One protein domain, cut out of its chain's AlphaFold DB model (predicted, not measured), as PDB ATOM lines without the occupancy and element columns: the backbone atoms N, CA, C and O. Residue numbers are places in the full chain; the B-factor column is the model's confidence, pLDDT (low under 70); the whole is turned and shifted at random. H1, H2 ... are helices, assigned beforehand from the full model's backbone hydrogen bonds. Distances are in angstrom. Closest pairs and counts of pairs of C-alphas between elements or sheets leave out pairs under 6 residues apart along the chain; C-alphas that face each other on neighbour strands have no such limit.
ATOM      1  N   PRO A   2     164.788 160.079 107.128       93.50
ATOM      2  CA  PRO A   2     163.683 159.636 106.263       93.50
ATOM      3  C   PRO A   2     162.296 159.774 106.909       93.50
ATOM      4  O   PRO A   2     162.180 159.635 108.126       93.50
ATOM      5  N   GLN A   3     161.250 159.987 106.102       95.94
ATOM      6  CA  GLN A   3     159.868 160.203 106.553       95.94
ATOM      7  C   GLN A   3     159.353 159.080 107.455       95.94
ATOM      8  O   GLN A   3     158.773 159.369 108.492       95.94
ATOM      9  N   ILE A   4     159.620 157.815 107.112       96.44
ATOM     10  CA  ILE A   4     159.216 156.654 107.924       96.44
ATOM     11  C   ILE A   4     159.747 156.776 109.357       96.44
ATOM     12  O   ILE A   4     159.006 156.589 110.320       96.44
ATOM     13  N   ILE A   5     161.028 157.120 109.505       96.25
ATOM     14  CA  ILE A   5     161.676 157.224 110.816       96.25
ATOM     15  C   ILE A   5     161.195 158.488 111.543       96.25
ATOM     16  O   ILE A   5     160.928 158.446 112.743       96.25
ATOM     17  N   LEU A   6     161.029 159.598 110.816       95.19
ATOM     18  CA  LEU A   6     160.505 160.849 111.366       95.19
ATOM     19  C   LEU A   6     159.091 160.663 111.937       95.19
ATOM     20  O   LEU A   6     158.827 161.048 113.075       95.19
ATOM     21  N   ASN A   7     158.209 160.014 111.182       96.81
ATOM     22  CA  ASN A   7     156.854 159.682 111.604       96.81
ATOM     23  C   ASN A   7     156.849 158.744 112.809       96.81
ATOM     24  O   ASN A   7     156.121 158.999 113.761       96.81
ATOM     25  N   ALA A   8     157.678 157.695 112.802       96.00
ATOM     26  CA  ALA A   8     157.789 156.781 113.936       96.00
ATOM     27  C   ALA A   8     158.201 157.525 115.216       96.00
ATOM     28  O   ALA A   8     157.588 157.337 116.262       96.00
ATOM     29  N   ARG A   9     159.183 158.432 115.128       96.06
ATOM     30  CA  ARG A   9     159.604 159.268 116.261       96.06
ATOM     31  C   ARG A   9     158.479 160.179 116.752       96.06
ATOM     32  O   ARG A   9     158.282 160.288 117.958       96.06
ATOM     33  N   ASN A  10     157.754 160.822 115.840       95.56
ATOM     34  CA  ASN A  10     156.629 161.689 116.193       95.56
ATOM     35  C   ASN A  10     155.493 160.904 116.862       95.56
ATOM     36  O   ASN A  10     154.980 161.347 117.884       95.56
ATOM     37  N   LEU A  11     155.162 159.712 116.354       95.44
ATOM     38  CA  LEU A  11     154.177 158.813 116.962       95.44
ATOM     39  C   LEU A  11     154.588 158.387 118.376       95.44
ATOM     40  O   LEU A  11     153.787 158.501 119.300       95.44
ATOM     41  N   LEU A  12     155.842 157.960 118.563       95.94
ATOM     42  CA  LEU A  12     156.374 157.577 119.878       95.94
ATOM     43  C   LEU A  12     156.391 158.748 120.872       95.94
ATOM     44  O   LEU A  12     156.214 158.540 122.067       95.94
ATOM     45  N   ALA A  13     156.578 159.975 120.384       94.81
ATOM     46  CA  ALA A  13     156.524 161.193 121.188       94.81
ATOM     47  C   ALA A  13     155.092 161.718 121.426       94.81
ATOM     48  O   ALA A  13     154.929 162.779 122.023       94.81
ATOM     49  N   GLY A  14     154.054 161.034 120.925       93.06
ATOM     50  CA  GLY A  14     152.660 161.485 121.008       93.06
ATOM     51  C   GLY A  14     152.314 162.674 120.099       93.06
ATOM     52  O   GLY A  14     151.196 163.183 120.144       93.06
ATOM     53  N   ASN A  15     153.235 163.111 119.237       92.94
ATOM     54  CA  ASN A  15     153.063 164.243 118.327       92.94
ATOM     55  C   ASN A  15     152.362 163.820 117.024       92.94
ATOM     56  O   ASN A  15     152.955 163.817 115.942       92.94
ATOM     57  N   LYS A  16     151.084 163.434 117.127       92.88
ATOM     58  CA  LYS A  16     150.267 163.020 115.971       92.88
ATOM     59  C   LYS A  16     150.049 164.156 114.962       92.88
ATOM     60  O   LYS A  16     149.988 163.901 113.764       92.88
ATOM     61  N   THR A  17     149.983 165.408 115.418       91.31
ATOM     62  CA  THR A  17     149.727 166.575 114.555       91.31
ATOM     63  C   THR A  17     150.828 166.794 113.521       91.31
ATOM     64  O   THR A  17     150.528 167.184 112.397       91.31
ATOM     65  N   ALA A  18     152.081 166.446 113.833       91.25
ATOM     66  CA  ALA A  18     153.171 166.497 112.859       91.25
ATOM     67  C   ALA A  18     152.919 165.614 111.623       91.25
ATOM     68  O   ALA A  18     153.402 165.927 110.538       91.25
ATOM     69  N   LEU A  19     152.150 164.527 111.749       93.62
ATOM     70  CA  LEU A  19     151.846 163.643 110.624       93.62
ATOM     71  C   LEU A  19     150.795 164.237 109.673       93.62
ATOM     72  O   LEU A  19     150.753 163.840 108.511       93.62
ATOM     73  N   LEU A  20     150.029 165.251 110.101       92.31
ATOM     74  CA  LEU A  20     149.093 165.991 109.239       92.31
ATOM     75  C   LEU A  20     149.802 166.808 108.148       92.31
ATOM     76  O   LEU A  20     149.163 167.272 107.207       92.31
ATOM     77  N   ALA A  21     151.124 166.968 108.255       91.56
ATOM     78  CA  ALA A  21     151.954 167.537 107.201       91.56
ATOM     79  C   ALA A  21     151.925 166.701 105.915       91.56
ATOM     80  O   ALA A  21     152.161 167.223 104.829       91.56
ATOM     81  N   VAL A  22     151.663 165.398 106.035       94.19
ATOM     82  CA  VAL A  22     151.629 164.456 104.920       94.19
ATOM     83  C   VAL A  22     150.166 164.157 104.575       94.19
ATOM     84  O   VAL A  22     149.480 163.497 105.360       94.19
ATOM     85  N   PRO A  23     149.656 164.568 103.401       94.88
ATOM     86  CA  PRO A  23     148.297 164.243 103.013       94.88
ATOM     87  C   PRO A  23     148.174 162.767 102.657       94.88
ATOM     88  O   PRO A  23     148.840 162.257 101.749       94.88
ATOM     89  N   TRP A  24     147.244 162.089 103.327       95.38
ATOM     90  CA  TRP A  24     146.958 160.684 103.058       95.38
ATOM     91  C   TRP A  24     146.449 160.452 101.628       95.38
ATOM     92  O   TRP A  24     146.766 159.421 101.048       95.38
ATOM     93  N   LEU A  25     145.731 161.412 101.026       95.31
ATOM     94  CA  LEU A  25     145.296 161.345  99.623       95.31
ATOM     95  C   LEU A  25     146.490 161.309  98.658       95.31
ATOM     96  O   LEU A  25     146.504 160.512  97.721       95.31
ATOM     97  N   GLY A  26     147.521 162.118  98.918       93.69
ATOM     98  CA  GLY A  26     148.770 162.073  98.162       93.69
ATOM     99  C   GLY A  26     149.457 160.714  98.300       93.69
ATOM    100  O   GLY A  26     149.793 160.085  97.296       93.69
ATOM    101  N   MET A  27     149.582 160.202  99.529       95.06
ATOM    102  CA  MET A  27     150.148 158.867  99.777       95.06
ATOM    103  C   MET A  27     149.333 157.747  99.118       95.06
ATOM    104  O   MET A  27     149.909 156.802  98.587       95.06
ATOM    105  N   PHE A  28     148.008 157.881  99.079       95.62
ATOM    106  CA  PHE A  28     147.117 156.946  98.400       95.62
ATOM    107  C   PHE A  28     147.371 156.914  96.888       95.62
ATOM    108  O   PHE A  28     147.529 155.834  96.321       95.62
ATOM    109  N   THR A  29     147.497 158.075  96.232       94.38
ATOM    110  CA  THR A  29     147.840 158.121  94.796       94.38
ATOM    111  C   THR A  29     149.214 157.535  94.499       94.38
ATOM    112  O   THR A  29     149.346 156.767  93.549       94.38
ATOM    113  N   GLY A  30     150.218 157.822  95.335       93.00
ATOM    114  CA  GLY A  30     151.544 157.222  95.204       93.00
ATOM    115  C   GLY A  30     151.489 155.696  95.305       93.00
ATOM    116  O   GLY A  30     152.099 155.003  94.491       93.00
ATOM    117  N   LEU A  31     150.720 155.168  96.263       95.06
ATOM    118  CA  LEU A  31     150.575 153.730  96.484       95.06
ATOM    119  C   LEU A  31     149.928 153.032  95.291       95.06
ATOM    120  O   LEU A  31     150.461 152.041  94.791       95.06
ATOM    121  N   LEU A  32     148.800 153.564  94.814       94.75
ATOM    122  CA  LEU A  32     148.117 153.030  93.637       94.75
ATOM    123  C   LEU A  32     148.983 153.154  92.380       94.75
ATOM    124  O   LEU A  32     149.000 152.232  91.563       94.75
ATOM    125  N   GLY A  33     149.729 154.252  92.243       93.19
ATOM    126  CA  GLY A  33     150.698 154.454  91.172       93.19
ATOM    127  C   GLY A  33     151.771 153.366  91.170       93.19
ATOM    128  O   GLY A  33     151.919 152.663  90.170       93.19
ATOM    129  N   ASN A  34     152.476 153.174  92.294       93.81
ATOM    130  CA  ASN A  34     153.514 152.143  92.436       93.81
ATOM    131  C   ASN A  34     152.952 150.742  92.160       93.81
ATOM    132  O   ASN A  34     153.574 149.953  91.454       93.81
ATOM    133  N   LEU A  35     151.759 150.428  92.674       94.94
ATOM    134  CA  LEU A  35     151.129 149.119  92.483       94.94
ATOM    135  C   LEU A  35     150.718 148.868  91.020       94.94
ATOM    136  O   LEU A  35     150.845 147.752  90.503       94.94
ATOM    137  N   SER A  36     150.257 149.914  90.332       93.25
ATOM    138  CA  SER A  36     149.914 149.855  88.908       93.25
ATOM    139  C   SER A  36     151.166 149.678  88.047       93.25
ATOM    140  O   SER A  36     151.186 148.825  87.159       93.25
ATOM    141  N   LEU A  37     152.245 150.411  88.349       90.19
ATOM    142  CA  LEU A  37     153.537 150.230  87.685       90.19
ATOM    143  C   LEU A  37     154.129 148.848  87.959       90.19
ATOM    144  O   LEU A  37     154.629 148.217  87.034       90.19
ATOM    145  N   LEU A  38     154.031 148.340  89.190       93.56
ATOM    146  CA  LEU A  38     154.450 146.979  89.519       93.56
ATOM    147  C   LEU A  38     153.737 145.960  88.618       93.56
ATOM    148  O   LEU A  38     154.396 145.096  88.045       93.56
ATOM    149  N   SER A  39     152.430 146.127  88.402       92.62
ATOM    150  CA  SER A  39     151.639 145.282  87.491       92.62
ATOM    151  C   SER A  39     152.093 145.391  86.041       92.62
ATOM    152  O   SER A  39     152.265 144.378  85.358       92.62
ATOM    153  N   TYR A  40     152.375 146.608  85.587       88.56
ATOM    154  CA  TYR A  40     152.889 146.861  84.248       88.56
ATOM    155  C   TYR A  40     154.259 146.206  84.002       88.56
ATOM    156  O   TYR A  40     154.443 145.506  83.005       88.56
ATOM    157  N   PHE A  41     155.215 146.390  84.915       87.94
ATOM    158  CA  PHE A  41     156.573 145.863  84.761       87.94
ATOM    159  C   PHE A  41     156.667 144.365  85.047       87.94
ATOM    160  O   PHE A  41     157.461 143.683  84.404       87.94
ATOM    161  N   THR A  42     155.796 143.821  85.903       91.31
ATOM    162  CA  THR A  42     155.653 142.369  86.098       91.31
ATOM    163  C   THR A  42     155.294 141.675  84.789       91.31
ATOM    164  O   THR A  42     155.899 140.666  84.435       91.31
ATOM    165  N   LYS A  43     154.358 142.244  84.019       87.06
ATOM    166  CA  LYS A  43     153.989 141.723  82.697       87.06
ATOM    167  C   LYS A  43     155.157 141.735  81.710       87.06
ATOM    168  O   LYS A  43     155.265 140.834  80.886       87.06
ATOM    169  N   LYS A  44     156.013 142.757  81.784       86.31
ATOM    170  CA  LYS A  44     157.199 142.902  80.929       86.31
ATOM    171  C   LYS A  44     158.430 142.137  81.421       86.31
ATOM    172  O   LYS A  44     159.410 142.079  80.689       86.31
ATOM    173  N   LYS A  45     158.382 141.568  82.632       88.88
ATOM    174  CA  LYS A  45     159.511 140.900  83.301       88.88
ATOM    175  C   LYS A  45     160.754 141.805  83.415       88.88
ATOM    176  O   LYS A  45     161.881 141.352  83.248       88.88
ATOM    177  N   GLU A  46     160.552 143.093  83.706       87.56
ATOM    178  CA  GLU A  46     161.648 144.046  83.958       87.56
ATOM    179  C   GLU A  46     162.056 144.012  85.442       87.56
ATOM    180  O   GLU A  46     161.521 144.758  86.265       87.56
ATOM    181  N   ASN A  47     162.984 143.117  85.792       89.50
ATOM    182  CA  ASN A  47     163.338 142.770  87.177       89.50
ATOM    183  C   ASN A  47     163.753 143.970  88.034       89.50
ATOM    184  O   ASN A  47     163.282 144.127  89.161       89.50
ATOM    185  N   GLU A  48     164.619 144.829  87.509       88.00
ATOM    186  CA  GLU A  48     165.152 145.985  88.227       88.00
ATOM    187  C   GLU A  48     164.025 146.945  88.606       88.00
ATOM    188  O   GLU A  48     163.965 147.449  89.729       88.00
ATOM    189  N   VAL A  49     163.088 147.162  87.681       85.75
ATOM    190  CA  VAL A  49     161.965 148.071  87.897       85.75
ATOM    191  C   VAL A  49     160.942 147.444  88.839       85.75
ATOM    192  O   VAL A  49     160.443 148.138  89.720       85.75
ATOM    193  N   ILE A  50     160.682 146.137  88.733       92.06
ATOM    194  CA  ILE A  50     159.826 145.394  89.674       92.06
ATOM    195  C   ILE A  50     160.319 145.588  91.113       92.06
ATOM    196  O   ILE A  50     159.530 145.972  91.974       92.06
ATOM    197  N   VAL A  51     161.623 145.414  91.365       92.62
ATOM    198  CA  VAL A  51     162.222 145.614  92.698       92.62
ATOM    199  C   VAL A  51     161.989 147.040  93.198       92.62
ATOM    200  O   VAL A  51     161.539 147.233  94.331       92.62
ATOM    201  N   VAL A  52     162.243 148.047  92.356       90.50
ATOM    202  CA  VAL A  52     162.034 149.460  92.709       90.50
ATOM    203  C   VAL A  52     160.568 149.739  93.042       90.50
ATOM    204  O   VAL A  52     160.291 150.358  94.069       90.50
ATOM    205  N   GLN A  53     159.624 149.252  92.231       92.06
ATOM    206  CA  GLN A  53     158.196 149.463  92.478       92.06
ATOM    207  C   GLN A  53     157.719 148.731  93.733       92.06
ATOM    208  O   GLN A  53     156.950 149.297  94.505       92.06
ATOM    209  N   THR A  54     158.202 147.515  94.012       95.50
ATOM    210  CA  THR A  54     157.888 146.820  95.269       95.50
ATOM    211  C   THR A  54     158.388 147.603  96.481       95.50
ATOM    212  O   THR A  54     157.631 147.800  97.432       95.50
ATOM    213  N   LEU A  55     159.629 148.099  96.454       93.75
ATOM    214  CA  LEU A  55     160.155 148.951  97.527       93.75
ATOM    215  C   LEU A  55     159.335 150.242  97.668       93.75
ATOM    216  O   LEU A  55     159.071 150.680  98.790       93.75
ATOM    217  N   GLY A  56     158.885 150.820  96.553       92.94
ATOM    218  CA  GLY A  56     157.965 151.955  96.518       92.94
ATOM    219  C   GLY A  56     156.638 151.657  97.217       92.94
ATOM    220  O   GLY A  56     156.268 152.380  98.143       92.94
ATOM    221  N   VAL A  57     155.968 150.555  96.855       96.44
ATOM    222  CA  VAL A  57     154.721 150.103  97.498       96.44
ATOM    223  C   VAL A  57     154.927 149.911  99.001       96.44
ATOM    224  O   VAL A  57     154.174 150.464  99.797       96.44
ATOM    225  N   LEU A  58     155.955 149.162  99.410       96.69
ATOM    226  CA  LEU A  58     156.185 148.838 100.821       96.69
ATOM    227  C   LEU A  58     156.523 150.082 101.649       96.69
ATOM    228  O   LEU A  58     155.932 150.305 102.704       96.69
ATOM    229  N   SER A  59     157.447 150.916 101.173       94.38
ATOM    230  CA  SER A  59     157.873 152.117 101.900       94.38
ATOM    231  C   SER A  59     156.745 153.140 102.042       94.38
ATOM    232  O   SER A  59     156.556 153.698 103.126       94.38
ATOM    233  N   GLN A  60     155.944 153.347 100.994       94.88
ATOM    234  CA  GLN A  60     154.776 154.220 101.077       94.88
ATOM    235  C   GLN A  60     153.668 153.617 101.935       94.88
ATOM    236  O   GLN A  60     153.009 154.358 102.661       94.88
ATOM    237  N   TYR A  61     153.489 152.293 101.925       97.44
ATOM    238  CA  TYR A  61     152.479 151.638 102.754       97.44
ATOM    239  C   TYR A  61     152.796 151.801 104.240       97.44
ATOM    240  O   TYR A  61     151.896 152.072 105.030       97.44
ATOM    241  N   VAL A  62     154.076 151.744 104.623       97.69
ATOM    242  CA  VAL A  62     154.500 152.052 105.997       97.69
ATOM    243  C   VAL A  62     154.112 153.480 106.386       97.69
ATOM    244  O   VAL A  62     153.533 153.681 107.453       97.69
ATOM    245  N   VAL A  63     154.371 154.472 105.527       96.75
ATOM    246  CA  VAL A  63     153.952 155.862 105.789       96.75
ATOM    247  C   VAL A  63     152.429 155.961 105.880       96.75
ATOM    248  O   VAL A  63     151.910 156.598 106.790       96.75
ATOM    249  N   PHE A  64     151.703 155.291 104.990       96.94
ATOM    250  CA  PHE A  64     150.243 155.265 104.976       96.94
ATOM    251  C   PHE A  64     149.653 154.659 106.259       96.94
ATOM    252  O   PHE A  64     148.737 155.226 106.851       96.94
ATOM    253  N   ALA A  65     150.234 153.565 106.756       97.69
ATOM    254  CA  ALA A  65     149.864 152.965 108.035       97.69
ATOM    255  C   ALA A  65     150.165 153.898 109.217       97.69
ATOM    256  O   ALA A  65     149.348 154.026 110.125       97.69
ATOM    257  N   GLN A  66     151.294 154.612 109.196       97.81
ATOM    258  CA  GLN A  66     151.612 155.617 110.218       97.81
ATOM    259  C   GLN A  66     150.590 156.763 110.244       97.81
ATOM    260  O   GLN A  66     150.242 157.234 111.324       97.81
ATOM    261  N   LEU A  67     150.077 157.183 109.083       97.06
ATOM    262  CA  LEU A  67     149.008 158.184 109.001       97.06
ATOM    263  C   LEU A  67     147.702 157.672 109.610       97.06
ATOM    264  O   LEU A  67     147.051 158.409 110.349       97.06
ATOM    265  N   ALA A  68     147.344 156.410 109.368       96.81
ATOM    266  CA  ALA A  68     146.189 155.787 110.009       96.81
ATOM    267  C   ALA A  68     146.353 155.704 111.538       96.81
ATOM    268  O   ALA A  68     145.429 156.047 112.270       96.81
ATOM    269  N   LEU A  69     147.542 155.334 112.032       96.50
ATOM    270  CA  LEU A  69     147.854 155.298 113.470       96.50
ATOM    271  C   LEU A  69     147.806 156.682 114.138       96.50
ATOM    272  O   LEU A  69     147.516 156.788 115.329       96.50
ATOM    273  N   ALA A  70     148.087 157.746 113.384       95.19
ATOM    274  CA  ALA A  70     147.933 159.127 113.837       95.19
ATOM    275  C   ALA A  70     146.515 159.685 113.662       95.19
ATOM    276  O   ALA A  70     146.315 160.863 113.942       95.19
ATOM    277  N   GLU A  71     145.552 158.876 113.204       94.50
ATOM    278  CA  GLU A  71     144.175 159.306 112.910       94.50
ATOM    279  C   GLU A  71     144.107 160.420 111.843       94.50
ATOM    280  O   GLU A  71     143.126 161.148 111.733       94.50
ATOM    281  N   ALA A  72     145.142 160.529 110.999       92.62
ATOM    282  CA  ALA A  72     145.232 161.508 109.914       92.62
ATOM    283  C   ALA A  72     144.396 161.120 108.678       92.62
ATOM    284  O   ALA A  72     144.334 161.870 107.703       92.62
ATOM    285  N   MET A  73     143.775 159.937 108.692       94.56
ATOM    286  CA  MET A  73     142.911 159.444 107.625       94.56
ATOM    287  C   MET A  73     141.764 158.584 108.174       94.56
ATOM    288  O   MET A  73     141.924 157.959 109.224       94.56
ATOM    289  N   PRO A  74     140.626 158.476 107.463       94.00
ATOM    290  CA  PRO A  74     139.529 157.634 107.923       94.00
ATOM    291  C   PRO A  74     139.858 156.139 107.787       94.00
ATOM    292  O   PRO A  74     140.298 155.676 106.729       94.00
ATOM    293  N   LEU A  75     139.569 155.370 108.842       94.50
ATOM    294  CA  LEU A  75     139.878 153.938 108.939       94.50
ATOM    295  C   LEU A  75     139.345 153.081 107.769       94.50
ATOM    296  O   LEU A  75     140.099 152.226 107.298       94.50
ATOM    297  N   PRO A  76     138.122 153.291 107.234       95.38
ATOM    298  CA  PRO A  76     137.631 152.481 106.116       95.38
ATOM    299  C   PRO A  76     138.532 152.546 104.876       95.38
ATOM    300  O   PRO A  76     138.802 151.515 104.260       95.38
ATOM    301  N   TYR A  77     139.068 153.728 104.544       94.56
ATOM    302  CA  TYR A  77     139.991 153.878 103.416       94.56
ATOM    303  C   TYR A  77     141.306 153.141 103.662       94.56
ATOM    304  O   TYR A  77     141.847 152.531 102.739       94.56
ATOM    305  N   PHE A  78     141.804 153.149 104.902       97.00
ATOM    306  CA  PHE A  78     143.013 152.414 105.265       97.00
ATOM    307  C   PHE A  78     142.830 150.904 105.087       97.00
ATOM    308  O   PHE A  78     143.666 150.253 104.457       97.00
ATOM    309  N   VAL A  79     141.720 150.354 105.590       97.50
ATOM    310  CA  VAL A  79     141.422 148.917 105.507       97.50
ATOM    311  C   VAL A  79     141.288 148.473 104.052       97.50
ATOM    312  O   VAL A  79     141.978 147.542 103.635       97.50
ATOM    313  N   VAL A  80     140.473 149.168 103.253       96.00
ATOM    314  CA  VAL A  80     140.271 148.826 101.834       96.00
ATOM    315  C   VAL A  80     141.584 148.909 101.056       96.00
ATOM    316  O   VAL A  80     141.929 147.980 100.326       96.00
ATOM    317  N   THR A  81     142.363 149.975 101.254       96.25
ATOM    318  CA  THR A  81     143.666 150.130 100.586       96.25
ATOM    319  C   THR A  81     144.640 149.028 100.993       96.25
ATOM    320  O   THR A  81     145.348 148.500 100.142       96.25
ATOM    321  N   SER A  82     144.655 148.632 102.268       97.81
ATOM    322  CA  SER A  82     145.512 147.546 102.763       97.81
ATOM    323  C   SER A  82     145.191 146.213 102.091       97.81
ATOM    324  O   SER A  82     146.107 145.505 101.679       97.81
ATOM    325  N   VAL A  83     143.902 145.900 101.914       97.38
ATOM    326  CA  VAL A  83     143.464 144.701 101.183       97.38
ATOM    327  C   VAL A  83     143.934 144.753  99.729       97.38
ATOM    328  O   VAL A  83     144.497 143.777  99.240       97.38
ATOM    329  N   VAL A  84     143.765 145.892  99.050       96.69
ATOM    330  CA  VAL A  84     144.194 146.067  97.652       96.69
ATOM    331  C   VAL A  84     145.710 145.947  97.499       96.69
ATOM    332  O   VAL A  84     146.174 145.270  96.585       96.69
ATOM    333  N   VAL A  85     146.490 146.559  98.393       97.38
ATOM    334  CA  VAL A  85     147.958 146.483  98.375       97.38
ATOM    335  C   VAL A  85     148.431 145.053  98.624       97.38
ATOM    336  O   VAL A  85     149.265 144.555  97.871       97.38
ATOM    337  N   ALA A  86     147.879 144.370  99.630       97.62
ATOM    338  CA  ALA A  86     148.235 142.985  99.930       97.62
ATOM    339  C   ALA A  86     147.886 142.046  98.765       97.62
ATOM    340  O   ALA A  86     148.747 141.300  98.299       97.62
ATOM    341  N   ALA A  87     146.656 142.132  98.247       96.94
ATOM    342  CA  ALA A  87     146.222 141.353  97.091       96.94
ATOM    343  C   ALA A  87     147.095 141.646  95.868       96.94
ATOM    344  O   ALA A  87     147.540 140.722  95.192       96.94
ATOM    345  N   GLY A  88     147.398 142.918  95.615       96.19
ATOM    346  CA  GLY A  88     148.206 143.316  94.477       96.19
ATOM    347  C   GLY A  88     149.644 142.834  94.562       96.19
ATOM    348  O   GLY A  88     150.151 142.334  93.563       96.19
ATOM    349  N   LEU A  89     150.289 142.904  95.727       97.12
ATOM    350  CA  LEU A  89     151.620 142.325  95.919       97.12
ATOM    351  C   LEU A  89     151.597 140.814  95.657       97.12
ATOM    352  O   LEU A  89     152.391 140.328  94.856       97.12
ATOM    353  N   ILE A  90     150.652 140.084  96.259       96.88
ATOM    354  CA  ILE A  90     150.521 138.630  96.082       96.88
ATOM    355  C   ILE A  90     150.312 138.277  94.605       96.88
ATOM    356  O   ILE A  90     151.066 137.478  94.055       96.88
ATOM    357  N   LEU A  91     149.334 138.897  93.940       96.56
ATOM    358  CA  LEU A  91     148.999 138.606  92.543       96.56
ATOM    359  C   LEU A  91     150.148 138.946  91.591       96.56
ATOM    360  O   LEU A  91     150.417 138.181  90.667       96.56
ATOM    361  N   ASN A  92     150.861 140.050  91.833       96.19
ATOM    362  CA  ASN A  92     152.042 140.416  91.056       96.19
ATOM    363  C   ASN A  92     153.162 139.387  91.199       96.19
ATOM    364  O   ASN A  92     153.685 138.921  90.191       96.19
ATOM    365  N   PHE A  93     153.493 138.974  92.424       95.19
ATOM    366  CA  PHE A  93     154.528 137.962  92.637       95.19
ATOM    367  C   PHE A  93     154.125 136.598  92.071       95.19
ATOM    368  O   PHE A  93     154.923 135.968  91.382       95.19
ATOM    369  N   MET A  94     152.879 136.162  92.275       95.75
ATOM    370  CA  MET A  94     152.381 134.917  91.680       95.75
ATOM    371  C   MET A  94     152.456 134.947  90.151       95.75
ATOM    372  O   MET A  94     152.846 133.956  89.540       95.75
ATOM    373  N   ASN A  95     152.120 136.074  89.520       94.00
ATOM    374  CA  ASN A  95     152.237 136.224  88.071       94.00
ATOM    375  C   ASN A  95     153.703 136.291  87.604       94.00
ATOM    376  O   ASN A  95     154.062 135.715  86.577       94.00
ATOM    377  N   TYR A  96     154.575 136.947  88.371       93.06
ATOM    378  CA  TYR A  96     156.009 136.992  88.095       93.06
ATOM    379  C   TYR A  96     156.637 135.590  88.082       93.06
ATOM    380  O   TYR A  96     157.400 135.282  87.167       93.06
ATOM    381  N   PHE A  97     156.258 134.725  89.027       93.25
ATOM    382  CA  PHE A  97     156.691 133.322  89.087       93.25
ATOM    383  C   PHE A  97     155.864 132.369  88.209       93.25
ATOM    384  O   PHE A  97     156.076 131.162  88.260       93.25
ATOM    385  N   GLU A  98     154.938 132.893  87.396       92.25
ATOM    386  CA  GLU A  98     154.101 132.114  86.464       92.25
ATOM    387  C   GLU A  98     153.181 131.095  87.154       92.25
ATOM    388  O   GLU A  98     152.705 130.137  86.553       92.25
ATOM    389  N   TRP A  99     152.876 131.333  88.429       93.62
ATOM    390  CA  TRP A  99     151.951 130.528  89.230       93.62
ATOM    391  C   TRP A  99     150.492 130.967  89.070       93.62
ATOM    392  O   TRP A  99     149.587 130.313  89.589       93.62
ATOM    393  N   LEU A 100     150.244 132.089  88.387       93.38
ATOM    394  CA  LEU A 100     148.912 132.659  88.229       93.38
ATOM    395  C   LEU A 100     148.305 132.313  86.865       93.38
ATOM    396  O   LEU A 100     148.927 132.475  85.819       93.38
ATOM    397  N   ASN A 101     147.043 131.884  86.873       92.81
ATOM    398  CA  ASN A 101     146.279 131.662  85.648       92.81
ATOM    399  C   ASN A 101     146.089 132.978  84.864       92.81
ATOM    400  O   ASN A 101     145.805 134.027  85.446       92.81
ATOM    401  N   SER A 102     146.161 132.910  83.531       90.44
ATOM    402  CA  SER A 102     146.032 134.074  82.642       90.44
ATOM    403  C   SER A 102     144.694 134.814  82.771       90.44
ATOM    404  O   SER A 102     144.653 136.035  82.629       90.44
ATOM    405  N   GLY A 103     143.605 134.107  83.079       92.06
ATOM    406  CA  GLY A 103     142.296 134.689  83.364       92.06
ATOM    407  C   GLY A 103     142.270 135.476  84.675       92.06
ATOM    408  O   GLY A 103     141.740 136.585  84.704       92.06
ATOM    409  N   LEU A 104     142.899 134.954  85.735       93.25
ATOM    410  CA  LEU A 104     143.029 135.661  87.016       93.25
ATOM    411  C   LEU A 104     143.918 136.900  86.885       93.25
ATOM    412  O   LEU A 104     143.566 137.962  87.397       93.25
ATOM    413  N   TRP A 105     145.031 136.795  86.156       94.56
ATOM    414  CA  TRP A 105     145.874 137.953  85.864       94.56
ATOM    415  C   TRP A 105     145.113 139.020  85.077       94.56
ATOM    416  O   TRP A 105     145.152 140.198  85.419       94.56
ATOM    417  N   ARG A 106     144.357 138.612  84.054       91.81
ATOM    418  CA  ARG A 106     143.543 139.532  83.256       91.81
ATOM    419  C   ARG A 106     142.487 140.249  84.104       91.81
ATOM    420  O   ARG A 106     142.280 141.443  83.916       91.81
ATOM    421  N   LEU A 107     141.851 139.546  85.044       93.94
ATOM    422  CA  LEU A 107     140.910 140.152  85.988       93.94
ATOM    423  C   LEU A 107     141.597 141.207  86.866       93.94
ATOM    424  O   LEU A 107     141.038 142.278  87.088       93.94
ATOM    425  N   TRP A 108     142.815 140.925  87.332       95.06
ATOM    426  CA  TRP A 108     143.624 141.887  88.079       95.06
ATOM    427  C   TRP A 108     144.002 143.118  87.236       95.06
ATOM    428  O   TRP A 108     143.876 144.246  87.713       95.06
ATOM    429  N   GLU A 109     144.398 142.928  85.974       91.94
ATOM    430  CA  GLU A 109     144.680 144.033  85.045       91.94
ATOM    431  C   GLU A 109     143.450 144.933  84.845       91.94
ATOM    432  O   GLU A 109     143.564 146.163  84.877       91.94
ATOM    433  N   ASP A 110     142.272 144.330  84.672       93.75
ATOM    434  CA  ASP A 110     141.008 145.055  84.527       93.75
ATOM    435  C   ASP A 110     140.658 145.812  85.813       93.75
ATOM    436  O   ASP A 110     140.321 146.996  85.760       93.75
ATOM    437  N   PHE A 111     140.818 145.166  86.972       94.69
ATOM    438  CA  PHE A 111     140.595 145.775  88.280       94.69
ATOM    439  C   PHE A 111     141.487 147.000  88.511       94.69
ATOM    440  O   PHE A 111     140.978 148.057  88.879       94.69
ATOM    441  N   ILE A 112     142.796 146.898  88.258       93.00
ATOM    442  CA  ILE A 112     143.728 148.024  88.416       93.00
ATOM    443  C   ILE A 112     143.416 149.148  87.429       93.00
ATOM    444  O   ILE A 112     143.459 150.319  87.801       93.00
ATOM    445  N   THR A 113     143.052 148.813  86.192       92.50
ATOM    446  CA  THR A 113     142.717 149.814  85.173       92.50
ATOM    447  C   THR A 113     141.464 150.598  85.559       92.50
ATOM    448  O   THR A 113     141.486 151.828  85.578       92.50
ATOM    449  N   ILE A 114     140.385 149.901  85.923       95.50
ATOM    450  CA  ILE A 114     139.133 150.527  86.371       95.50
ATOM    451  C   ILE A 114     139.365 151.299  87.672       95.50
ATOM    452  O   ILE A 114     138.960 152.457  87.791       95.50
ATOM    453  N   GLY A 115     140.049 150.680  88.635       94.12
ATOM    454  CA  GLY A 115     140.351 151.261  89.936       94.12
ATOM    455  C   GLY A 115     141.149 152.553  89.815       94.12
ATOM    456  O   GLY A 115     140.736 153.571  90.362       94.12
ATOM    457  N   GLY A 116     142.237 152.553  89.043       93.31
ATOM    458  CA  GLY A 116     143.054 153.742  88.808       93.31
ATOM    459  C   GLY A 116     142.276 154.867  88.121       93.31
ATOM    460  O   GLY A 116     142.323 156.009  88.580       93.31
ATOM    461  N   LEU A 117     141.522 154.545  87.062       93.94
ATOM    462  CA  LEU A 117     140.732 155.527  86.309       93.94
ATOM    463  C   LEU A 117     139.615 156.152  87.140       93.94
ATOM    464  O   LEU A 117     139.264 157.303  86.912       93.94
ATOM    465  N   SER A 118     139.073 155.411  88.103       95.69
ATOM    466  CA  SER A 118     138.032 155.900  89.012       95.69
ATOM    467  C   SER A 118     138.629 156.705  90.163       95.69
ATOM    468  O   SER A 118     138.123 157.765  90.530       95.69
ATOM    469  N   ALA A 119     139.723 156.203  90.739       95.19
ATOM    470  CA  ALA A 119     140.374 156.803  91.891       95.19
ATOM    471  C   ALA A 119     141.005 158.152  91.545       95.19
ATOM    472  O   ALA A 119     140.881 159.085  92.331       95.19
ATOM    473  N   LEU A 120     141.641 158.289  90.377       95.69
ATOM    474  CA  LEU A 120     142.350 159.514  90.012       95.69
ATOM    475  C   LEU A 120     141.427 160.756  90.005       95.69
ATOM    476  O   LEU A 120     141.692 161.663  90.796       95.69
ATOM    477  N   PRO A 121     140.316 160.815  89.240       96.25
ATOM    478  CA  PRO A 121     139.408 161.965  89.267       96.25
ATOM    479  C   PRO A 121     138.783 162.199  90.643       96.25
ATOM    480  O   PRO A 121     138.596 163.346  91.051       96.25
ATOM    481  N   GLN A 122     138.489 161.122  91.381       96.88
ATOM    482  CA  GLN A 122     137.938 161.240  92.727       96.88
ATOM    483  C   GLN A 122     138.928 161.899  93.685       96.88
ATOM    484  O   GLN A 122     138.554 162.797  94.430       96.88
ATOM    485  N   ILE A 123     140.193 161.482  93.660       95.62
ATOM    486  CA  ILE A 123     141.229 162.047  94.525       95.62
ATOM    487  C   ILE A 123     141.550 163.481  94.104       95.62
ATOM    488  O   ILE A 123     141.720 164.337  94.974       95.62
ATOM    489  N   MET A 124     141.577 163.765  92.799       96.12
ATOM    490  CA  MET A 124     141.735 165.126  92.285       96.12
ATOM    491  C   MET A 124     140.682 166.060  92.869       96.12
ATOM    492  O   MET A 124     141.022 167.120  93.387       96.12
ATOM    493  N   TRP A 125     139.423 165.629  92.869       97.12
ATOM    494  CA  TRP A 125     138.332 166.376  93.481       97.12
ATOM    495  C   TRP A 125     138.491 166.481  95.004       97.12
ATOM    496  O   TRP A 125     138.514 167.572  95.570       97.12
ATOM    497  N   SER A 126     138.679 165.350  95.686       95.94
ATOM    498  CA  SER A 126     138.786 165.296  97.147       95.94
ATOM    499  C   SER A 126     139.973 166.082  97.711       95.94
ATOM    500  O   SER A 126     139.908 166.513  98.857       95.94
ATOM    501  N   THR A 127     141.025 166.318  96.922       95.75
ATOM    502  CA  THR A 127     142.188 167.129  97.324       95.75
ATOM    503  C   THR A 127     141.793 168.563  97.679       95.75
ATOM    504  O   THR A 127     142.366 169.144  98.596       95.75
ATOM    505  N   PHE A 128     140.799 169.126  96.991       95.62
ATOM    506  CA  PHE A 128     140.388 170.520  97.169       95.62
ATOM    507  C   PHE A 128     139.211 170.691  98.136       95.62
ATOM    508  O   PHE A 128     138.788 171.815  98.387       95.62
ATOM    509  N   VAL A 129     138.672 169.619  98.716       93.31
ATOM    510  CA  VAL A 129     137.641 169.716  99.763       93.31
ATOM    511  C   VAL A 129     138.269 170.334 101.028       93.31
ATOM    512  O   VAL A 129     139.374 169.937 101.397       93.31
ATOM    513  N   PRO A 130     137.610 171.293 101.717       93.19
ATOM    514  CA  PRO A 130     136.224 171.752 101.544       93.19
ATOM    515  C   PRO A 130     136.032 172.980 100.633       93.19
ATOM    516  O   PRO A 130     134.933 173.524 100.593       93.19
ATOM    517  N   TYR A 131     137.053 173.430  99.899       93.69
ATOM    518  CA  TYR A 131     136.934 174.570  98.971       93.69
ATOM    519  C   TYR A 131     136.042 174.270  97.763       93.69
ATOM    520  O   TYR A 131     135.525 175.188  97.130       93.69
ATOM    521  N   ILE A 132     135.838 172.986  97.465       94.94
ATOM    522  CA  ILE A 132     134.802 172.504  96.554       94.94
ATOM    523  C   ILE A 132     133.851 171.540  97.283       94.94
ATOM    524  O   ILE A 132     134.241 170.956  98.303       94.94
ATOM    525  N   PRO A 133     132.615 171.338  96.780       95.25
ATOM    526  CA  PRO A 133     131.641 170.462  97.422       95.25
ATOM    527  C   PRO A 133     132.156 169.031  97.567       95.25
ATOM    528  O   PRO A 133     132.731 168.472  96.633       95.25
ATOM    529  N   ASN A 134     131.897 168.400  98.711       95.31
ATOM    530  CA  ASN A 134     132.153 166.972  98.864       95.31
ATOM    531  C   ASN A 134     131.229 166.192  97.911       95.31
ATOM    532  O   ASN A 134     130.008 166.320  97.981       95.31
ATOM    533  N   SER A 135     131.816 165.426  96.992       95.50
ATOM    534  CA  SER A 135     131.082 164.659  95.992       95.50
ATOM    535  C   SER A 135     131.860 163.412  95.583       95.50
ATOM    536  O   SER A 135     133.082 163.449  95.431       95.50
ATOM    537  N   ILE A 136     131.127 162.320  95.365       95.88
ATOM    538  CA  ILE A 136     131.638 161.062  94.796       95.88
ATOM    539  C   ILE A 136     131.490 161.004  93.268       95.88
ATOM    540  O   ILE A 136     131.874 160.026  92.628       95.88
ATOM    541  N   LEU A 137     130.861 162.028  92.681       96.94
ATOM    542  CA  LEU A 137     130.453 162.032  91.281       96.94
ATOM    543  C   LEU A 137     131.634 161.901  90.300       96.94
ATOM    544  O   LEU A 137     131.499 161.121  89.355       96.94
ATOM    545  N   PRO A 138     132.789 162.573  90.501       96.94
ATOM    546  CA  PRO A 138     133.927 162.434  89.589       96.94
ATOM    547  C   PRO A 138     134.426 160.992  89.493       96.94
ATOM    548  O   PRO A 138     134.633 160.485  88.390       96.94
ATOM    549  N   GLY A 139     134.553 160.308  90.636       96.75
ATOM    550  CA  GLY A 139     134.936 158.901  90.674       96.75
ATOM    551  C   GLY A 139     133.878 157.981  90.081       96.75
ATOM    552  O   GLY A 139     134.209 157.094  89.302       96.75
ATOM    553  N   ALA A 140     132.602 158.206  90.405       97.56
ATOM    554  CA  ALA A 140     131.502 157.373  89.922       97.56
ATOM    555  C   ALA A 140     131.338 157.439  88.393       97.56
ATOM    556  O   ALA A 140     131.176 156.406  87.745       97.56
ATOM    557  N   ILE A 141     131.425 158.635  87.800       97.56
ATOM    558  CA  ILE A 141     131.359 158.803  86.340       97.56
ATOM    559  C   ILE A 141     132.548 158.105  85.678       97.56
ATOM    560  O   ILE A 141     132.367 157.330  84.738       97.56
ATOM    561  N   ALA A 142     133.759 158.338  86.190       96.88
ATOM    562  CA  ALA A 142     134.960 157.718  85.650       96.88
ATOM    563  C   ALA A 142     134.926 156.185  85.770       96.88
ATOM    564  O   ALA A 142     135.315 155.496  84.830       96.88
ATOM    565  N   PHE A 143     134.372 155.653  86.863       97.44
ATOM    566  CA  PHE A 143     134.149 154.221  87.059       97.44
ATOM    567  C   PHE A 143     133.235 153.625  85.993       97.44
ATOM    568  O   PHE A 143     133.603 152.643  85.348       97.44
ATOM    569  N   VAL A 144     132.068 154.234  85.758       97.69
ATOM    570  CA  VAL A 144     131.113 153.748  84.748       97.69
ATOM    571  C   VAL A 144     131.749 153.748  83.357       97.69
ATOM    572  O   VAL A 144     131.636 152.761  82.628       97.69
ATOM    573  N   ILE A 145     132.468 154.817  83.004       95.44
ATOM    574  CA  ILE A 145     133.171 154.924  81.720       95.44
ATOM    575  C   ILE A 145     134.269 153.859  81.608       95.44
ATOM    576  O   ILE A 145     134.368 153.192  80.577       95.44
ATOM    577  N   ALA A 146     135.073 153.666  82.654       95.12
ATOM    578  CA  ALA A 146     136.163 152.696  82.657       95.12
ATOM    579  C   ALA A 146     135.647 151.257  82.524       95.12
ATOM    580  O   ALA A 146     136.161 150.498  81.704       95.12
ATOM    581  N   VAL A 147     134.594 150.898  83.263       96.19
ATOM    582  CA  VAL A 147     133.936 149.586  83.154       96.19
ATOM    583  C   VAL A 147     133.407 149.371  81.740       96.19
ATOM    584  O   VAL A 147     133.681 148.335  81.135       96.19
ATOM    585  N   ALA A 148     132.701 150.355  81.173       95.12
ATOM    586  CA  ALA A 148     132.186 150.260  79.811       95.12
ATOM    587  C   ALA A 148     133.318 150.075  78.785       95.12
ATOM    588  O   ALA A 148     133.233 149.196  77.926       95.12
ATOM    589  N   ALA A 149     134.399 150.852  78.896       93.00
ATOM    590  CA  ALA A 149     135.554 150.762  78.006       93.00
ATOM    591  C   ALA A 149     136.243 149.391  78.084       93.00
ATOM    592  O   ALA A 149     136.526 148.787  77.047       93.00
ATOM    593  N   VAL A 150     136.459 148.868  79.295       93.25
ATOM    594  CA  VAL A 150     137.057 147.543  79.508       93.25
ATOM    595  C   VAL A 150     136.151 146.442  78.959       93.25
ATOM    596  O   VAL A 150     136.622 145.602  78.196       93.25
ATOM    597  N   ILE A 151     134.846 146.466  79.243       93.94
ATOM    598  CA  ILE A 151     133.899 145.475  78.705       93.94
ATOM    599  C   ILE A 151     133.892 145.506  77.172       93.94
ATOM    600  O   ILE A 151     133.993 144.457  76.537       93.94
ATOM    601  N   MET A 152     133.829 146.688  76.554       93.56
ATOM    602  CA  MET A 152     133.878 146.808  75.092       93.56
ATOM    603  C   MET A 152     135.189 146.269  74.509       93.56
ATOM    604  O   MET A 152     135.159 145.608  73.468       93.56
ATOM    605  N   ALA A 153     136.323 146.503  75.179       91.06
ATOM    606  CA  ALA A 153     137.614 145.946  74.783       91.06
ATOM    607  C   ALA A 153     137.615 144.410  74.862       91.06
ATOM    608  O   ALA A 153     138.090 143.743  73.945       91.06
ATOM    609  N   ARG A 154     137.047 143.838  75.934       88.94
ATOM    610  CA  ARG A 154     136.972 142.383  76.149       88.94
ATOM    611  C   ARG A 154     136.019 141.684  75.184       88.94
ATOM    612  O   ARG A 154     136.306 140.569  74.767       88.94
ATOM    613  N   LEU A 155     134.938 142.350  74.786       93.06
ATOM    614  CA  LEU A 155     133.987 141.846  73.791       93.06
ATOM    615  C   LEU A 155     134.476 142.002  72.340       93.06
ATOM    616  O   LEU A 155     133.737 141.658  71.422       93.06
ATOM    617  N   GLY A 156     135.669 142.565  72.112       91.00
ATOM    618  CA  GLY A 156     136.181 142.818  70.762       91.00
ATOM    619  C   GLY A 156     135.373 143.860  69.981       91.00
ATOM    620  O   GLY A 156     135.436 143.893  68.758       91.00
ATOM    621  N   LYS A 157     134.599 144.708  70.676       93.31
ATOM    622  CA  LYS A 157     133.770 145.760  70.059       93.31
ATOM    623  C   LYS A 157     134.551 147.038  69.757       93.31
ATOM    624  O   LYS A 157     134.050 147.902  69.043       93.31
ATOM    625  N   LEU A 158     135.748 147.187  70.323       90.81
ATOM    626  CA  LEU A 158     136.636 148.305  70.018       90.81
ATOM    627  C   LEU A 158     137.448 148.022  68.755       90.81
ATOM    628  O   LEU A 158     137.866 146.893  68.509       90.81
ATOM    629  N   SER A 159     137.740 149.079  67.997       91.62
ATOM    630  CA  SER A 159     138.752 149.021  66.942       91.62
ATOM    631  C   SER A 159     140.119 148.643  67.521       91.62
ATOM    632  O   SER A 159     140.376 148.836  68.711       91.62
ATOM    633  N   GLU A 160     141.044 148.172  66.682       88.75
ATOM    634  CA  GLU A 160     142.407 147.836  67.119       88.75
ATOM    635  C   GLU A 160     143.096 149.018  67.830       88.75
ATOM    636  O   GLU A 160     143.735 148.851  68.870       88.75
ATOM    637  N   LYS A 161     142.893 150.240  67.314       88.62
ATOM    638  CA  LYS A 161     143.362 151.480  67.951       88.62
ATOM    639  C   LYS A 161     142.720 151.690  69.325       88.62
ATOM    640  O   LYS A 161     143.425 152.034  70.269       88.62
ATOM    641  N   GLY A 162     141.413 151.456  69.454       87.44
ATOM    642  CA  GLY A 162     140.695 151.563  70.726       87.44
ATOM    643  C   GLY A 162     141.165 150.539  71.761       87.44
ATOM    644  O   GLY A 162     141.401 150.892  72.913       87.44
ATOM    645  N   ALA A 163     141.386 149.288  71.351       86.25
ATOM    646  CA  ALA A 163     141.919 148.246  72.227       86.25
ATOM    647  C   ALA A 163     143.349 148.567  72.698       86.25
ATOM    648  O   ALA A 163     143.653 148.431  73.884       86.25
ATOM    649  N   LYS A 164     144.212 149.063  71.796       86.50
ATOM    650  CA  LYS A 164     145.557 149.554  72.143       86.50
ATOM    651  C   LYS A 164     145.500 150.731  73.118       86.50
ATOM    652  O   LYS A 164     146.259 150.748  74.083       86.50
ATOM    653  N   PHE A 165     144.581 151.673  72.910       87.31
ATOM    654  CA  PHE A 165     144.378 152.808  73.810       87.31
ATOM    655  C   PHE A 165     143.967 152.361  75.219       87.31
ATOM    656  O   PHE A 165     144.602 152.767  76.189       87.31
ATOM    657  N   VAL A 166     142.978 151.468  75.341       86.31
ATOM    658  CA  VAL A 166     142.576 150.891  76.639       86.31
ATOM    659  C   VAL A 166     143.738 150.138  77.291       86.31
ATOM    660  O   VAL A 166     143.935 150.244  78.496       86.31
ATOM    661  N   GLY A 167     144.565 149.434  76.515       81.94
ATOM    662  CA  GLY A 167     145.780 148.804  77.040       81.94
ATOM    663  C   GLY A 167     146.813 149.806  77.573       81.94
ATOM    664  O   GLY A 167     147.450 149.551  78.592       81.94
ATOM    665  N   ALA A 168     146.970 150.955  76.913       83.88
ATOM    666  CA  ALA A 168     147.912 152.002  77.312       83.88
ATOM    667  C   ALA A 168     147.411 152.857  78.489       83.88
ATOM    668  O   ALA A 168     148.223 153.411  79.234       83.88
ATOM    669  N   ILE A 169     146.092 152.959  78.679       87.75
ATOM    670  CA  ILE A 169     145.491 153.866  79.663       87.75
ATOM    671  C   ILE A 169     145.915 153.540  81.096       87.75
ATOM    672  O   ILE A 169     146.054 154.447  81.909       87.75
ATOM    673  N   SER A 170     146.171 152.267  81.400       83.31
ATOM    674  CA  SER A 170     146.615 151.823  82.724       83.31
ATOM    675  C   SER A 170     147.986 152.412  83.088       83.31
ATOM    676  O   SER A 170     148.155 152.971  84.172       83.31
ATOM    677  N   GLY A 171     148.937 152.409  82.144       84.62
ATOM    678  CA  GLY A 171     150.257 153.022  82.334       84.62
ATOM    679  C   GLY A 171     150.186 154.545  82.493       84.62
ATOM    680  O   GLY A 171     150.814 155.114  83.390       84.62
ATOM    681  N   TRP A 172     149.353 155.206  81.683       89.94
ATOM    682  CA  TRP A 172     149.105 156.646  81.814       89.94
ATOM    683  C   TRP A 172     148.440 156.998  83.142       89.94
ATOM    684  O   TRP A 172     148.841 157.953  83.798       89.94
ATOM    685  N   THR A 173     147.467 156.203  83.573       91.94
ATOM    686  CA  THR A 173     146.775 156.391  84.851       91.94
ATOM    687  C   THR A 173     147.742 156.256  86.020       91.94
ATOM    688  O   THR A 173     147.733 157.100  86.911       91.94
ATOM    689  N   ALA A 174     148.630 155.256  85.994       89.75
ATOM    690  CA  ALA A 174     149.686 155.110  86.992       89.75
ATOM    691  C   ALA A 174     150.580 156.358  87.049       89.75
ATOM    692  O   ALA A 174     150.831 156.897  88.126       89.75
ATOM    693  N   THR A 175     150.997 156.861  85.884       90.81
ATOM    694  CA  THR A 175     151.815 158.078  85.766       90.81
ATOM    695  C   THR A 175     151.090 159.299  86.333       90.81
ATOM    696  O   THR A 175     151.656 160.036  87.135       90.81
ATOM    697  N   LEU A 176     149.816 159.493  85.991       93.88
ATOM    698  CA  LEU A 176     149.014 160.616  86.477       93.88
ATOM    699  C   LEU A 176     148.735 160.536  87.984       93.88
ATOM    700  O   LEU A 176     148.761 161.564  88.656       93.88
ATOM    701  N   LEU A 177     148.529 159.337  88.537       92.88
ATOM    702  CA  LEU A 177     148.434 159.125  89.986       92.88
ATOM    703  C   LEU A 177     149.724 159.575  90.684       92.88
ATOM    704  O   LEU A 177     149.672 160.359  91.631       92.88
ATOM    705  N   PHE A 178     150.890 159.172  90.172       87.75
ATOM    706  CA  PHE A 178     152.173 159.663  90.681       87.75
ATOM    707  C   PHE A 178     152.319 161.176  90.573       87.75
ATOM    708  O   PHE A 178     152.820 161.813  91.498       87.75
ATOM    709  N   MET A 179     151.880 161.761  89.460       93.69
ATOM    710  CA  MET A 179     151.926 163.207  89.264       93.69
ATOM    711  C   MET A 179     150.971 163.950  90.203       93.69
ATOM    712  O   MET A 179     151.241 165.091  90.574       93.69
ATOM    713  N   TRP A 180     149.884 163.322  90.644       95.25
ATOM    714  CA  TRP A 180     148.945 163.963  91.558       95.25
ATOM    715  C   TRP A 180     149.438 164.017  93.008       95.25
ATOM    716  O   TRP A 180     149.137 164.968  93.731       95.25
ATOM    717  N   MET A 181     150.253 163.047  93.428       93.25
ATOM    718  CA  MET A 181     150.859 163.013  94.764       93.25
ATOM    719  C   MET A 181     151.489 164.357  95.195       93.25
ATOM    720  O   MET A 181     151.127 164.859  96.265       93.25
ATOM    721  N   PRO A 182     152.386 164.996  94.411       93.25
ATOM    722  CA  PRO A 182     152.934 166.301  94.769       93.25
ATOM    723  C   PRO A 182     151.914 167.431  94.771       93.25
ATOM    724  O   PRO A 182     152.064 168.340  95.577       93.25
ATOM    725  N   VAL A 183     150.884 167.387  93.921       95.19
ATOM    726  CA  VAL A 183     149.827 168.412  93.922       95.19
ATOM    727  C   VAL A 183     149.103 168.393  95.263       95.19
ATOM    728  O   VAL A 183     148.967 169.434  95.903       95.19
TER     729      VAL A 183
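What this domain is: This is residues 2 to 183 of the 294 residues of the protein "maltose excess protein 1-like, chloroplastic isoform X3" of Juglans regia (UniProt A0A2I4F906). Six long helices, H3 to H8, run up and down in a bundle of roughly two layers, with H4, H3 and H8 in one and H5, H6 and H7 in the other; H3 and H6 are in the middle, and H8 slants over both. A small hairpin of H1 and H2 sits at one end of the bundle, with H1 packed on H4. The printed part has 182 residues with eight named helices, H1 to H8 in chain order, and no named strand; its class is all helix. It is compact, with a radius of gyration of the C-alphas of 17.2 A and spans of 56 by 42 by 24 A.

How they stand to each other: H1, residues 3 to 12, and H2, residues 16 to 21, form a hairpin; their closest C-alphas, Asn 7 and Leu 19, are 6.5 A apart. H1 touches residues 59 to 66 alone of H4, residues 47 to 69, closest at the C-alphas of Ile 4 and Val 63, 5.7 A. H3, residues 24 to 44, and H4 are a hairpin at a shallow tilt of 22 degrees, closest at Leu 38 and Gln 53, 5.4 A between C-alphas. H5, residues 75 to 96, touches H3, the same way at 13 degrees, a shallow tilt; the closest C-alphas, Thr 42 and Tyr 96, are 5.7 A apart. H6, residues 102 to 127, and H7, residues 137 to 154, are a hairpin, closest at the C-alphas of Gln 122 and Gly 139, 4.3 A. H8, residues 160 to 183, touches H3 at a tilt of 37 degrees, only just steep, closest at the C-alphas of Gly 26 and Met 181, 4.1 A. H6 and H8 touch at a steep tilt of 45 degrees, through residues 112 to 124 and 169 to 180 alone; the closest C-alphas, Thr 113 and Ser 170, are 5.0 A apart. H3 and H7 are apart. Every O i to N i+4 pair is within hydrogen-bond range in H1, H3, H4, H5 and H7, against 21 of 22 in H6, 16 of 20 in H8 and 0 of 2 in H2, where 3 of 3 O i to N i+3 pairs are.

Where its parts are: H1 begins at C-alpha 3, (159.868, 160.203, 106.553). H3 is 30.2 A long, H4 33.0 A, H5 31.3 A and H7 25.6 A. H6, 36.4 A, has a kink of 28 degrees near residue 121. H8, 34.6 A, has a kink of 34 degrees near residue 171 and ends at C-alpha 183, (149.827, 168.412, 93.922).

The domain as a whole: The two C-alphas farthest apart, Ala 13 and Ser 159, are 58.4 A apart. The printed part has no cut and no long link. Its mean pLDDT is 93.6, and no printed residue is under 70.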